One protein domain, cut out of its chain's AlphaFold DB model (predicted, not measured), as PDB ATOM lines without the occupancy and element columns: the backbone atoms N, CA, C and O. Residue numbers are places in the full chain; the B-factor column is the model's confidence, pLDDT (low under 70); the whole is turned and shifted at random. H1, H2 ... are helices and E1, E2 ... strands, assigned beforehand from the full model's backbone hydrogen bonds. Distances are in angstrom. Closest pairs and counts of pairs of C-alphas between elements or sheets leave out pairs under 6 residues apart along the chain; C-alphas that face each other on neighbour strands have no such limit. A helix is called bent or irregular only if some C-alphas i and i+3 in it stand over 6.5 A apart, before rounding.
ATOM      1  N   TYR A   4     131.126 340.487 372.598       91.31
ATOM      2  CA  TYR A   4     132.257 340.930 371.824       91.31
ATOM      3  C   TYR A   4     131.984 342.316 371.268       91.31
ATOM      4  O   TYR A   4     130.832 342.713 371.105       91.31
ATOM      5  N   ARG A   5     133.052 343.035 370.949       91.38
ATOM      6  CA  ARG A   5     132.996 344.281 370.189       91.38
ATOM      7  C   ARG A   5     134.125 344.323 369.178       91.38
ATOM      8  O   ARG A   5     135.127 343.620 369.322       91.38
ATOM      9  N   LEU A   6     133.981 345.167 368.165       90.56
ATOM     10  CA  LEU A   6     135.110 345.512 367.311       90.56
ATOM     11  C   LEU A   6     136.166 346.239 368.152       90.56
ATOM     12  O   LEU A   6     135.853 347.134 368.932       90.56
ATOM     13  N   SER A   7     137.423 345.836 368.002       87.94
ATOM     14  CA  SER A   7     138.542 346.596 368.563       87.94
ATOM     15  C   SER A   7     138.781 347.862 367.734       87.94
ATOM     16  O   SER A   7     138.351 347.951 366.579       87.94
ATOM     17  N   GLN A   8     139.580 348.799 368.251       86.38
ATOM     18  CA  GLN A   8     140.019 349.957 367.463       86.38
ATOM     19  C   GLN A   8     140.708 349.533 366.154       86.38
ATOM     20  O   GLN A   8     140.406 350.057 365.088       86.38
ATOM     21  N   ALA A   9     141.562 348.506 366.208       81.62
ATOM     22  CA  ALA A   9     142.209 347.967 365.014       81.62
ATOM     23  C   ALA A   9     141.198 347.361 364.026       81.62
ATOM     24  O   ALA A   9     141.426 347.395 362.819       81.62
ATOM     25  N   GLY A  10     140.091 346.805 364.524       82.94
ATOM     26  CA  GLY A  10     138.973 346.337 363.712       82.94
ATOM     27  C   GLY A  10     138.267 347.478 362.981       82.94
ATOM     28  O   GLY A  10     137.997 347.345 361.789       82.94
ATOM     29  N   HIS A  11     138.043 348.608 363.655       84.81
ATOM     30  CA  HIS A  11     137.464 349.810 363.045       84.81
ATOM     31  C   HIS A  11     138.377 350.438 361.988       84.81
ATOM     32  O   HIS A  11     137.911 350.801 360.906       84.81
ATOM     33  N   ASP A  12     139.683 350.485 362.251       82.62
ATOM     34  CA  ASP A  12     140.670 351.069 361.336       82.62
ATOM     35  C   ASP A  12     140.840 350.242 360.039       82.62
ATOM     36  O   ASP A  12     141.352 350.725 359.022       82.62
ATOM     37  N   LEU A  13     140.403 348.976 360.035       75.81
ATOM     38  CA  LEU A  13     140.494 348.093 358.876       75.81
ATOM     39  C   LEU A  13     139.401 348.395 357.847       75.81
ATOM     40  O   LEU A  13     138.286 347.872 357.882       75.81
ATOM     41  N   ASN A  14     139.772 349.194 356.848       75.12
ATOM     42  CA  ASN A  14     138.850 349.668 355.818       75.12
ATOM     43  C   ASN A  14     139.125 349.124 354.402       75.12
ATOM     44  O   ASN A  14     138.765 349.761 353.416       75.12
ATOM     45  N   TYR A  15     139.740 347.944 354.267       79.31
ATOM     46  CA  TYR A  15     140.039 347.357 352.953       79.31
ATOM     47  C   TYR A  15     139.589 345.896 352.799       79.31
ATOM     48  O   TYR A  15     139.538 345.116 353.755       79.31
ATOM     49  N   GLY A  16     139.276 345.523 351.552       85.94
ATOM     50  CA  GLY A  16     138.979 344.151 351.130       85.94
ATOM     51  C   GLY A  16     137.825 343.479 351.884       85.94
ATOM     52  O   GLY A  16     136.876 344.121 352.331       85.94
ATOM     53  N   TYR A  17     137.920 342.157 352.049       86.44
ATOM     54  CA  TYR A  17     136.906 341.343 352.732       86.44
ATOM     55  C   TYR A  17     136.709 341.717 354.210       86.44
ATOM     56  O   TYR A  17     135.618 341.558 354.753       86.44
ATOM     57  N   ARG A  18     137.743 342.280 354.850       84.75
ATOM     58  CA  ARG A  18     137.686 342.732 356.249       84.75
ATOM     59  C   ARG A  18     136.761 343.929 356.421       84.75
ATOM     60  O   ARG A  18     136.020 343.967 357.393       84.75
ATOM     61  N   ARG A  19     136.735 344.846 355.446       90.06
ATOM     62  CA  ARG A  19     135.770 345.953 355.420       90.06
ATOM     63  C   ARG A  19     134.332 345.440 355.388       90.06
ATOM     64  O   ARG A  19     133.491 345.970 356.098       90.06
ATOM     65  N   ASN A  20     134.044 344.416 354.582       91.50
ATOM     66  CA  ASN A  20     132.693 343.849 354.521       91.50
ATOM     67  C   ASN A  20     132.289 343.246 355.871       91.50
ATOM     68  O   ASN A  20     131.197 343.527 356.353       91.50
ATOM     69  N   ALA A  21     133.184 342.473 356.493       89.62
ATOM     70  CA  ALA A  21     132.953 341.916 357.822       89.62
ATOM     71  C   ALA A  21     132.769 343.013 358.883       89.62
ATOM     72  O   ALA A  21     131.841 342.923 359.676       89.62
ATOM     73  N   ARG A  22     133.590 344.075 358.859       90.94
ATOM     74  CA  ARG A  22     133.443 345.246 359.740       90.94
ATOM     75  C   ARG A  22     132.039 345.832 359.637       90.94
ATOM     76  O   ARG A  22     131.358 345.919 360.644       90.94
ATOM     77  N   LEU A  23     131.601 346.173 358.424       92.75
ATOM     78  CA  LEU A  23     130.292 346.791 358.190       92.75
ATOM     79  C   LEU A  23     129.134 345.896 358.649       92.75
ATOM     80  O   LEU A  23     128.170 346.391 359.222       92.75
ATOM     81  N   ALA A  24     129.232 344.584 358.417       93.31
ATOM     82  CA  ALA A  24     128.217 343.636 358.872       93.31
ATOM     83  C   ALA A  24     128.153 343.537 360.404       93.31
ATOM     84  O   ALA A  24     127.066 343.440 360.957       93.31
ATOM     85  N   LEU A  25     129.301 343.592 361.086       92.50
ATOM     86  CA  LEU A  25     129.361 343.549 362.548       92.50
ATOM     87  C   LEU A  25     128.972 344.888 363.191       92.50
ATOM     88  O   LEU A  25     128.301 344.885 364.213       92.50
ATOM     89  N   GLU A  26     129.316 346.028 362.584       93.00
ATOM     90  CA  GLU A  26     128.869 347.357 363.040       93.00
ATOM     91  C   GLU A  26     127.342 347.494 363.002       93.00
ATOM     92  O   GLU A  26     126.762 348.143 363.868       93.00
ATOM     93  N   ALA A  27     126.681 346.847 362.037       94.62
ATOM     94  CA  ALA A  27     125.223 346.846 361.931       94.62
ATOM     95  C   ALA A  27     124.521 346.109 363.089       94.62
ATOM     96  O   ALA A  27     123.340 346.353 363.325       94.62
ATOM     97  N   LEU A  28     125.230 345.239 363.818       93.56
ATOM     98  CA  LEU A  28     124.715 344.579 365.025       93.56
ATOM     99  C   LEU A  28     124.715 345.511 366.247       93.56
ATOM    100  O   LEU A  28     124.069 345.212 367.248       93.56
ATOM    101  N   GLY A  29     125.420 346.644 366.171       92.62
ATOM    102  CA  GLY A  29     125.558 347.605 367.260       92.62
ATOM    103  C   GLY A  29     126.909 347.526 367.986       92.62
ATOM    104  O   GLY A  29     127.860 346.911 367.495       92.62
ATOM    105  N   PRO A  30     127.032 348.185 369.155       91.25
ATOM    106  CA  PRO A  30     128.315 348.362 369.841       91.25
ATOM    107  C   PRO A  30     128.885 347.065 370.429       91.25
ATOM    108  O   PRO A  30     130.094 346.959 370.632       91.25
ATOM    109  N   THR A  31     128.027 346.084 370.711       93.62
ATOM    110  CA  THR A  31     128.414 344.763 371.211       93.62
ATOM    111  C   THR A  31     127.497 343.696 370.637       93.62
ATOM    112  O   THR A  31     126.308 343.958 370.485       93.62
ATOM    113  N   PHE A  32     128.019 342.494 370.414       93.69
ATOM    114  CA  PHE A  32     127.285 341.363 369.838       93.69
ATOM    115  C   PHE A  32     127.765 340.026 370.423       93.69
ATOM    116  O   PHE A  32     128.856 339.941 370.999       93.69
ATOM    117  N   THR A  33     126.964 338.969 370.293       93.25
ATOM    118  CA  THR A  33     127.374 337.588 370.597       93.25
ATOM    119  C   THR A  33     128.077 336.938 369.404       93.25
ATOM    120  O   THR A  33     128.073 337.453 368.283       93.25
ATOM    121  N   GLU A  34     128.702 335.780 369.635       92.06
ATOM    122  CA  GLU A  34     129.266 334.982 368.543       92.06
ATOM    123  C   GLU A  34     128.178 334.509 367.567       92.06
ATOM    124  O   GLU A  34     128.402 334.551 366.359       92.06
ATOM    125  N   GLU A  35     126.990 334.110 368.041       93.69
ATOM    126  CA  GLU A  35     125.913 333.689 367.136       93.69
ATOM    127  C   GLU A  35     125.448 334.830 366.224       93.69
ATOM    128  O   GLU A  35     125.298 334.630 365.015       93.69
ATOM    129  N   GLU A  36     125.272 336.032 366.779       94.81
ATOM    130  CA  GLU A  36     124.895 337.228 366.020       94.81
ATOM    131  C   GLU A  36     125.949 337.560 364.960       94.81
ATOM    132  O   GLU A  36     125.621 337.782 363.792       94.81
ATOM    133  N   ALA A  37     127.230 337.502 365.336       93.44
ATOM    134  CA  ALA A  37     128.329 337.715 364.409       93.44
ATOM    135  C   ALA A  37     128.347 336.674 363.281       93.44
ATOM    136  O   ALA A  37     128.457 337.029 362.109       93.44
ATOM    137  N   LEU A  38     128.217 335.383 363.598       94.56
ATOM    138  CA  LEU A  38     128.211 334.324 362.587       94.56
ATOM    139  C   LEU A  38     127.036 334.471 361.615       94.56
ATOM    140  O   LEU A  38     127.237 334.310 360.407       94.56
ATOM    141  N   SER A  39     125.859 334.829 362.132       95.75
ATOM    142  CA  SER A  39     124.665 335.119 361.337       95.75
ATOM    143  C   SER A  39     124.899 336.301 360.389       95.75
ATOM    144  O   SER A  39     124.677 336.182 359.185       95.75
ATOM    145  N   ALA A  40     125.475 337.405 360.879       94.75
ATOM    146  CA  ALA A  40     125.791 338.579 360.058       94.75
ATOM    147  C   ALA A  40     126.848 338.306 358.972       94.75
ATOM    148  O   ALA A  40     126.824 338.904 357.894       94.75
ATOM    149  N   LEU A  41     127.784 337.387 359.226       93.75
ATOM    150  CA  LEU A  41     128.835 337.022 358.273       93.75
ATOM    151  C   LEU A  41     128.369 335.997 357.223       93.75
ATOM    152  O   LEU A  41     128.964 335.909 356.148       93.75
ATOM    153  N   GLN A  42     127.313 335.224 357.491       94.62
ATOM    154  CA  GLN A  42     126.834 334.156 356.607       94.62
ATOM    155  C   GLN A  42     126.407 334.641 355.203       94.62
ATOM    156  O   GLN A  42     126.821 334.016 354.221       94.62
ATOM    157  N   PRO A  43     125.701 335.777 355.034       93.81
ATOM    158  CA  PRO A  43     125.423 336.338 353.708       93.81
ATOM    159  C   PRO A  43     126.692 336.752 352.949       93.81
ATOM    160  O   PRO A  43     126.775 336.617 351.725       93.81
ATOM    161  N   LEU A  44     127.714 337.233 353.665       92.75
ATOM    162  CA  LEU A  44     129.002 337.587 353.065       92.75
ATOM    163  C   LEU A  44     129.770 336.343 352.618       92.75
ATOM    164  O   LEU A  44     130.429 336.379 351.582       92.75
ATOM    165  N   GLN A  45     129.676 335.243 353.367       92.38
ATOM    166  CA  GLN A  45     130.211 333.952 352.944       92.38
ATOM    167  C   GLN A  45     129.513 333.473 351.665       92.38
ATOM    168  O   GLN A  45     130.192 333.149 350.694       92.38
ATOM    169  N   ALA A  46     128.176 333.465 351.644       92.12
ATOM    170  CA  ALA A  46     127.389 332.973 350.510       92.12
ATOM    171  C   ALA A  46     127.662 333.753 349.211       92.12
ATOM    172  O   ALA A  46     127.659 333.182 348.127       92.12
ATOM    173  N   SER A  47     127.958 335.050 349.329       92.12
ATOM    174  CA  SER A  47     128.287 335.935 348.204       92.12
ATOM    175  C   SER A  47     129.790 336.038 347.895       92.12
ATOM    176  O   SER A  47     130.193 336.864 347.080       92.12
ATOM    177  N   GLY A  48     130.650 335.257 348.563       90.19
ATOM    178  CA  GLY A  48     132.109 335.306 348.374       90.19
ATOM    179  C   GLY A  48     132.777 336.600 348.869       90.19
ATOM    180  O   GLY A  48     133.968 336.829 348.651       90.19
ATOM    181  N   ARG A  49     132.036 337.457 349.577       90.62
ATOM    182  CA  ARG A  49     132.476 338.760 350.104       90.62
ATOM    183  C   ARG A  49     133.233 338.673 351.430       90.62
ATOM    184  O   ARG A  49     133.686 339.706 351.930       90.62
ATOM    185  N   LEU A  50     133.391 337.467 351.970       87.38
ATOM    186  CA  LEU A  50     134.210 337.152 353.144       87.38
ATOM    187  C   LEU A  50     135.622 336.639 352.777       87.38
ATOM    188  O   LEU A  50     136.462 336.422 353.652       87.38
ATOM    189  N   GLY A  51     135.899 336.452 351.483       85.38
ATOM    190  CA  GLY A  51     137.126 335.827 350.997       85.38
ATOM    191  C   GLY A  51     137.112 334.307 351.169       85.38
ATOM    192  O   GLY A  51     136.056 333.679 351.201       85.38
ATOM    193  N   LYS A  52     138.299 333.695 351.262       79.62
ATOM    194  CA  LYS A  52     138.425 332.239 351.426       79.62
ATOM    195  C   LYS A  52     138.133 331.821 352.876       79.62
ATOM    196  O   LYS A  52     138.831 332.245 353.807       79.62
ATOM    197  N   GLY A  53     137.144 330.943 353.041       83.06
ATOM    198  CA  GLY A  53     136.775 330.306 354.308       83.06
ATOM    199  C   GLY A  53     135.295 330.463 354.668       83.06
ATOM    200  O   GLY A  53     134.536 331.133 353.977       83.06
ATOM    201  N   THR A  54     134.894 329.831 355.769       87.62
ATOM    202  CA  THR A  54     133.552 329.954 356.363       87.62
ATOM    203  C   THR A  54     133.476 331.125 357.343       87.62
ATOM    204  O   THR A  54     134.510 331.522 357.891       87.62
ATOM    205  N   SER A  55     132.268 331.610 357.652       88.31
ATOM    206  CA  SER A  55     132.005 332.593 358.715       88.31
ATOM    207  C   SER A  55     132.676 332.198 360.026       88.31
ATOM    208  O   SER A  55     133.337 333.021 360.650       88.31
ATOM    209  N   ARG A  56     132.612 330.910 360.393       90.06
ATOM    210  CA  ARG A  56     133.253 330.379 361.604       90.06
ATOM    211  C   ARG A  56     134.778 330.441 361.536       90.06
ATOM    212  O   ARG A  56     135.419 330.880 362.483       90.06
ATOM    213  N   SER A  57     135.375 330.040 360.413       86.31
ATOM    214  CA  SER A  57     136.834 330.119 360.237       86.31
ATOM    215  C   SER A  57     137.343 331.563 360.210       86.31
ATOM    216  O   SER A  57     138.471 331.845 360.611       86.31
ATOM    217  N   PHE A  58     136.530 332.490 359.701       84.94
ATOM    218  CA  PHE A  58     136.826 333.912 359.720       84.94
ATOM    219  C   PHE A  58     136.740 334.436 361.150       84.94
ATOM    220  O   PHE A  58     137.730 334.951 361.650       84.94
ATOM    221  N   TRP A  59     135.623 334.203 361.839       87.00
ATOM    222  CA  TRP A  59     135.447 334.555 363.245       87.00
ATOM    223  C   TRP A  59     136.620 334.078 364.104       87.00
ATOM    224  O   TRP A  59     137.290 334.893 364.730       87.00
ATOM    225  N   HIS A  60     136.963 332.790 364.036       84.44
ATOM    226  CA  HIS A  60     138.044 332.216 364.835       84.44
ATOM    227  C   HIS A  60     139.405 332.869 364.549       84.44
ATOM    228  O   HIS A  60     140.140 333.220 365.467       84.44
ATOM    229  N   ARG A  61     139.745 333.109 363.275       79.31
ATOM    230  CA  ARG A  61     140.992 333.811 362.922       79.31
ATOM    231  C   ARG A  61     141.012 335.245 363.452       79.31
ATOM    232  O   ARG A  61     142.050 335.724 363.889       79.31
ATOM    233  N   PHE A  62     139.883 335.935 363.410       78.25
ATOM    234  CA  PHE A  62     139.819 337.366 363.688       78.25
ATOM    235  C   PHE A  62     139.632 337.690 365.176       78.25
ATOM    236  O   PHE A  62     140.180 338.695 365.639       78.25
ATOM    237  N   ALA A  63     138.934 336.828 365.917       74.81
ATOM    238  CA  ALA A  63     138.786 336.900 367.368       74.81
ATOM    239  C   ALA A  63     140.018 336.337 368.102       74.81
ATOM    240  O   ALA A  63     140.486 336.951 369.054       74.81
ATOM    241  N   THR A  64     140.593 335.218 367.638       67.81
ATOM    242  CA  THR A  64     141.676 334.522 368.363       67.81
ATOM    243  C   THR A  64     143.081 334.920 367.906       67.81
ATOM    244  O   THR A  64     143.980 335.055 368.729       67.81
ATOM    245  N   LEU A  65     143.309 335.088 366.597       59.53
ATOM    246  CA  LEU A  65     144.664 335.278 366.038       59.53
ATOM    247  C   LEU A  65     144.975 336.734 365.661       59.53
ATOM    248  O   LEU A  65     146.125 337.083 365.389       59.53
ATOM    249  N   GLY A  66     143.957 337.590 365.672       56.72
ATOM    250  CA  GLY A  66     144.052 338.961 365.206       56.72
ATOM    251  C   GLY A  66     144.177 339.102 363.689       56.72
ATOM    252  O   GLY A  66     144.591 338.203 362.961       56.72
ATOM    253  N   ALA A  67     143.779 340.264 363.178       58.31
ATOM    254  CA  ALA A  67     143.631 340.504 361.743       58.31
ATOM    255  C   ALA A  67     144.954 340.756 360.990       58.31
ATOM    256  O   ALA A  67     144.923 340.900 359.764       58.31
ATOM    257  N   HIS A  68     146.107 340.818 361.672       54.41
ATOM    258  CA  HIS A  68     147.381 341.258 361.088       54.41
ATOM    259  C   HIS A  68     148.610 340.474 361.570       54.41
ATOM    260  O   HIS A  68     148.646 339.971 362.687       54.41
ATOM    261  N   ALA A  69     149.689 340.557 360.778       51.50
ATOM    262  CA  ALA A  69     151.069 340.165 361.112       51.50
ATOM    263  C   ALA A  69     151.627 340.781 362.420       51.50
ATOM    264  O   ALA A  69     152.690 340.390 362.887       51.50
ATOM    265  N   LYS A  70     150.903 341.735 363.024       56.94
ATOM    266  CA  LYS A  70     151.200 342.366 364.318       56.94
ATOM    267  C   LYS A  70     150.339 341.832 365.480       56.94
ATOM    268  O   LYS A  70     150.307 342.470 366.524       56.94
ATOM    269  N   LYS A  71     149.614 340.714 365.300       62.69
ATOM    270  CA  LYS A  71     148.779 340.052 366.328       62.69
ATOM    271  C   LYS A  71     147.733 340.965 366.999       62.69
ATOM    272  O   LYS A  71     147.414 340.791 368.168       62.69
ATOM    273  N   LYS A  72     147.195 341.959 366.279       69.69
ATOM    274  CA  LYS A  72     146.113 342.811 366.805       69.69
ATOM    275  C   LYS A  72     144.761 342.153 366.557       69.69
ATOM    276  O   LYS A  72     144.420 341.907 365.398       69.69
ATOM    277  N   ALA A  73     144.029 341.869 367.631       74.44
ATOM    278  CA  ALA A  73     142.677 341.320 367.582       74.44
ATOM    279  C   ALA A  73     141.770 342.212 366.718       74.44
ATOM    280  O   ALA A  73     141.892 343.428 366.770       74.44
ATOM    281  N   PHE A  74     140.907 341.636 365.879       83.06
ATOM    282  CA  PHE A  74     139.871 342.416 365.179       83.06
ATOM    283  C   PHE A  74     138.683 342.674 366.102       83.06
ATOM    284  O   PHE A  74     138.055 343.727 366.053       83.06
ATOM    285  N   ILE A  75     138.427 341.692 366.958       87.19
ATOM    286  CA  ILE A  75     137.314 341.600 367.885       87.19
ATOM    287  C   ILE A  75     137.909 341.358 369.263       87.19
ATOM    288  O   ILE A  75     138.861 340.592 369.389       87.19
ATOM    289  N   GLU A  76     137.351 341.988 370.279       87.56
ATOM    290  CA  GLU A  76     137.758 341.813 371.668       87.56
ATOM    291  C   GLU A  76     136.542 341.555 372.554       87.56
ATOM    292  O   GLU A  76     135.400 341.786 372.148       87.56
ATOM    293  N   LEU A  77     136.791 341.055 373.765       88.50
ATOM    294  CA  LEU A  77     135.747 340.908 374.770       88.50
ATOM    295  C   LEU A  77     135.194 342.293 375.109       88.50
ATOM    296  O   LEU A  77     135.946 343.207 375.447       88.50
ATOM    297  N   ALA A  78     133.875 342.444 375.025       84.00
ATOM    298  CA  ALA A  78     133.223 343.611 375.586       84.00
ATOM    299  C   ALA A  78     133.307 343.476 377.112       84.00
ATOM    300  O   ALA A  78     132.795 342.505 377.671       84.00
TER     301      ALA A  78
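This is residues 4 to 78 of the 80 residues of an uncharacterized protein of Pseudomonas sp. ok602 (UniProt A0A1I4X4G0). Three helices, H2, H3 and H4, pack with their centres in a triangle, and a small two-strand ribbon of E1 and E2 joins the two ends of the printed part beside them. H2 and H3 form a helical hairpin, H4 packs on H3 and reaches toward E2, and the short H1 follows E1 near H2. The printed part has 75 residues, in the order E1, H1, H2, H3, H4, E2; the sheet has the order E1 - E2, antiparallel, and the class is mostly helix. The whole is compact, with a radius of gyration of the C-alphas of 10.8 A, and its rounded outline spans 27 by 25 by 19 A.

E1, residues 4 to 6, and E2, residues 75 to 77, are antiparallel neighbours at 141 degrees, with N 5 and O 76 within hydrogen-bond range at 2.9 A, and N 76 and O 5 also at 2.9 A. The closest C-alphas of E2 and H4, residues 55 to 65, are those of Ile 75 and Ala 63, 5.0 A apart. H4 and H3, residues 34 to 46, touch at a steep tilt of 57 degrees, opposite ways, closest at the C-alphas of Ser 55 and Leu 41, 5.5 A apart. H3 and H2, residues 16 to 26, form a helical hairpin; they touch at a steep tilt of 41 degrees, opposite ways, closest at the C-alphas of Ala 40 and Ala 24, 5.7 A apart. H2 and H4 are near each other, with 5 pairs of C-alphas within 10 A. H1, residues 8 to 12, is close to H2 but not clearly touching, the C-alphas of Gly 10 and Arg 22 being closest at 6.9 A. H1 is apart from H3 and H4. Every O i to N i+4 pair is within hydrogen-bond range in H1 and H4; the counts are 6 of 7 in H2 and 7 of 9 in H3.

E1 begins at C-alpha 4, (132.257, 340.930, 371.824), and is 7.0 A long; E2 measures 7.1 A and ends at C-alpha 77, (135.747, 340.908, 374.770). From first to last C-alpha H1 measures 6.3 A, H2 15.9 A and H4 14.9 A. H3, the longest at 18.2 A, begins at (129.266, 334.982, 368.543); it is irregular, but only just, with C-alphas 40 and 43 6.7 A apart.

The C-alphas farthest apart are those of Ala 46 and Lys 70, 29.1 A, while those of Tyr 4 and Ala 78 are 4.7 A apart. The printed part has no cut and no long link. The mean pLDDT of the printed part is 84.8; residues 64 to 72, of which 64 and 65 belong to H4, are under 70.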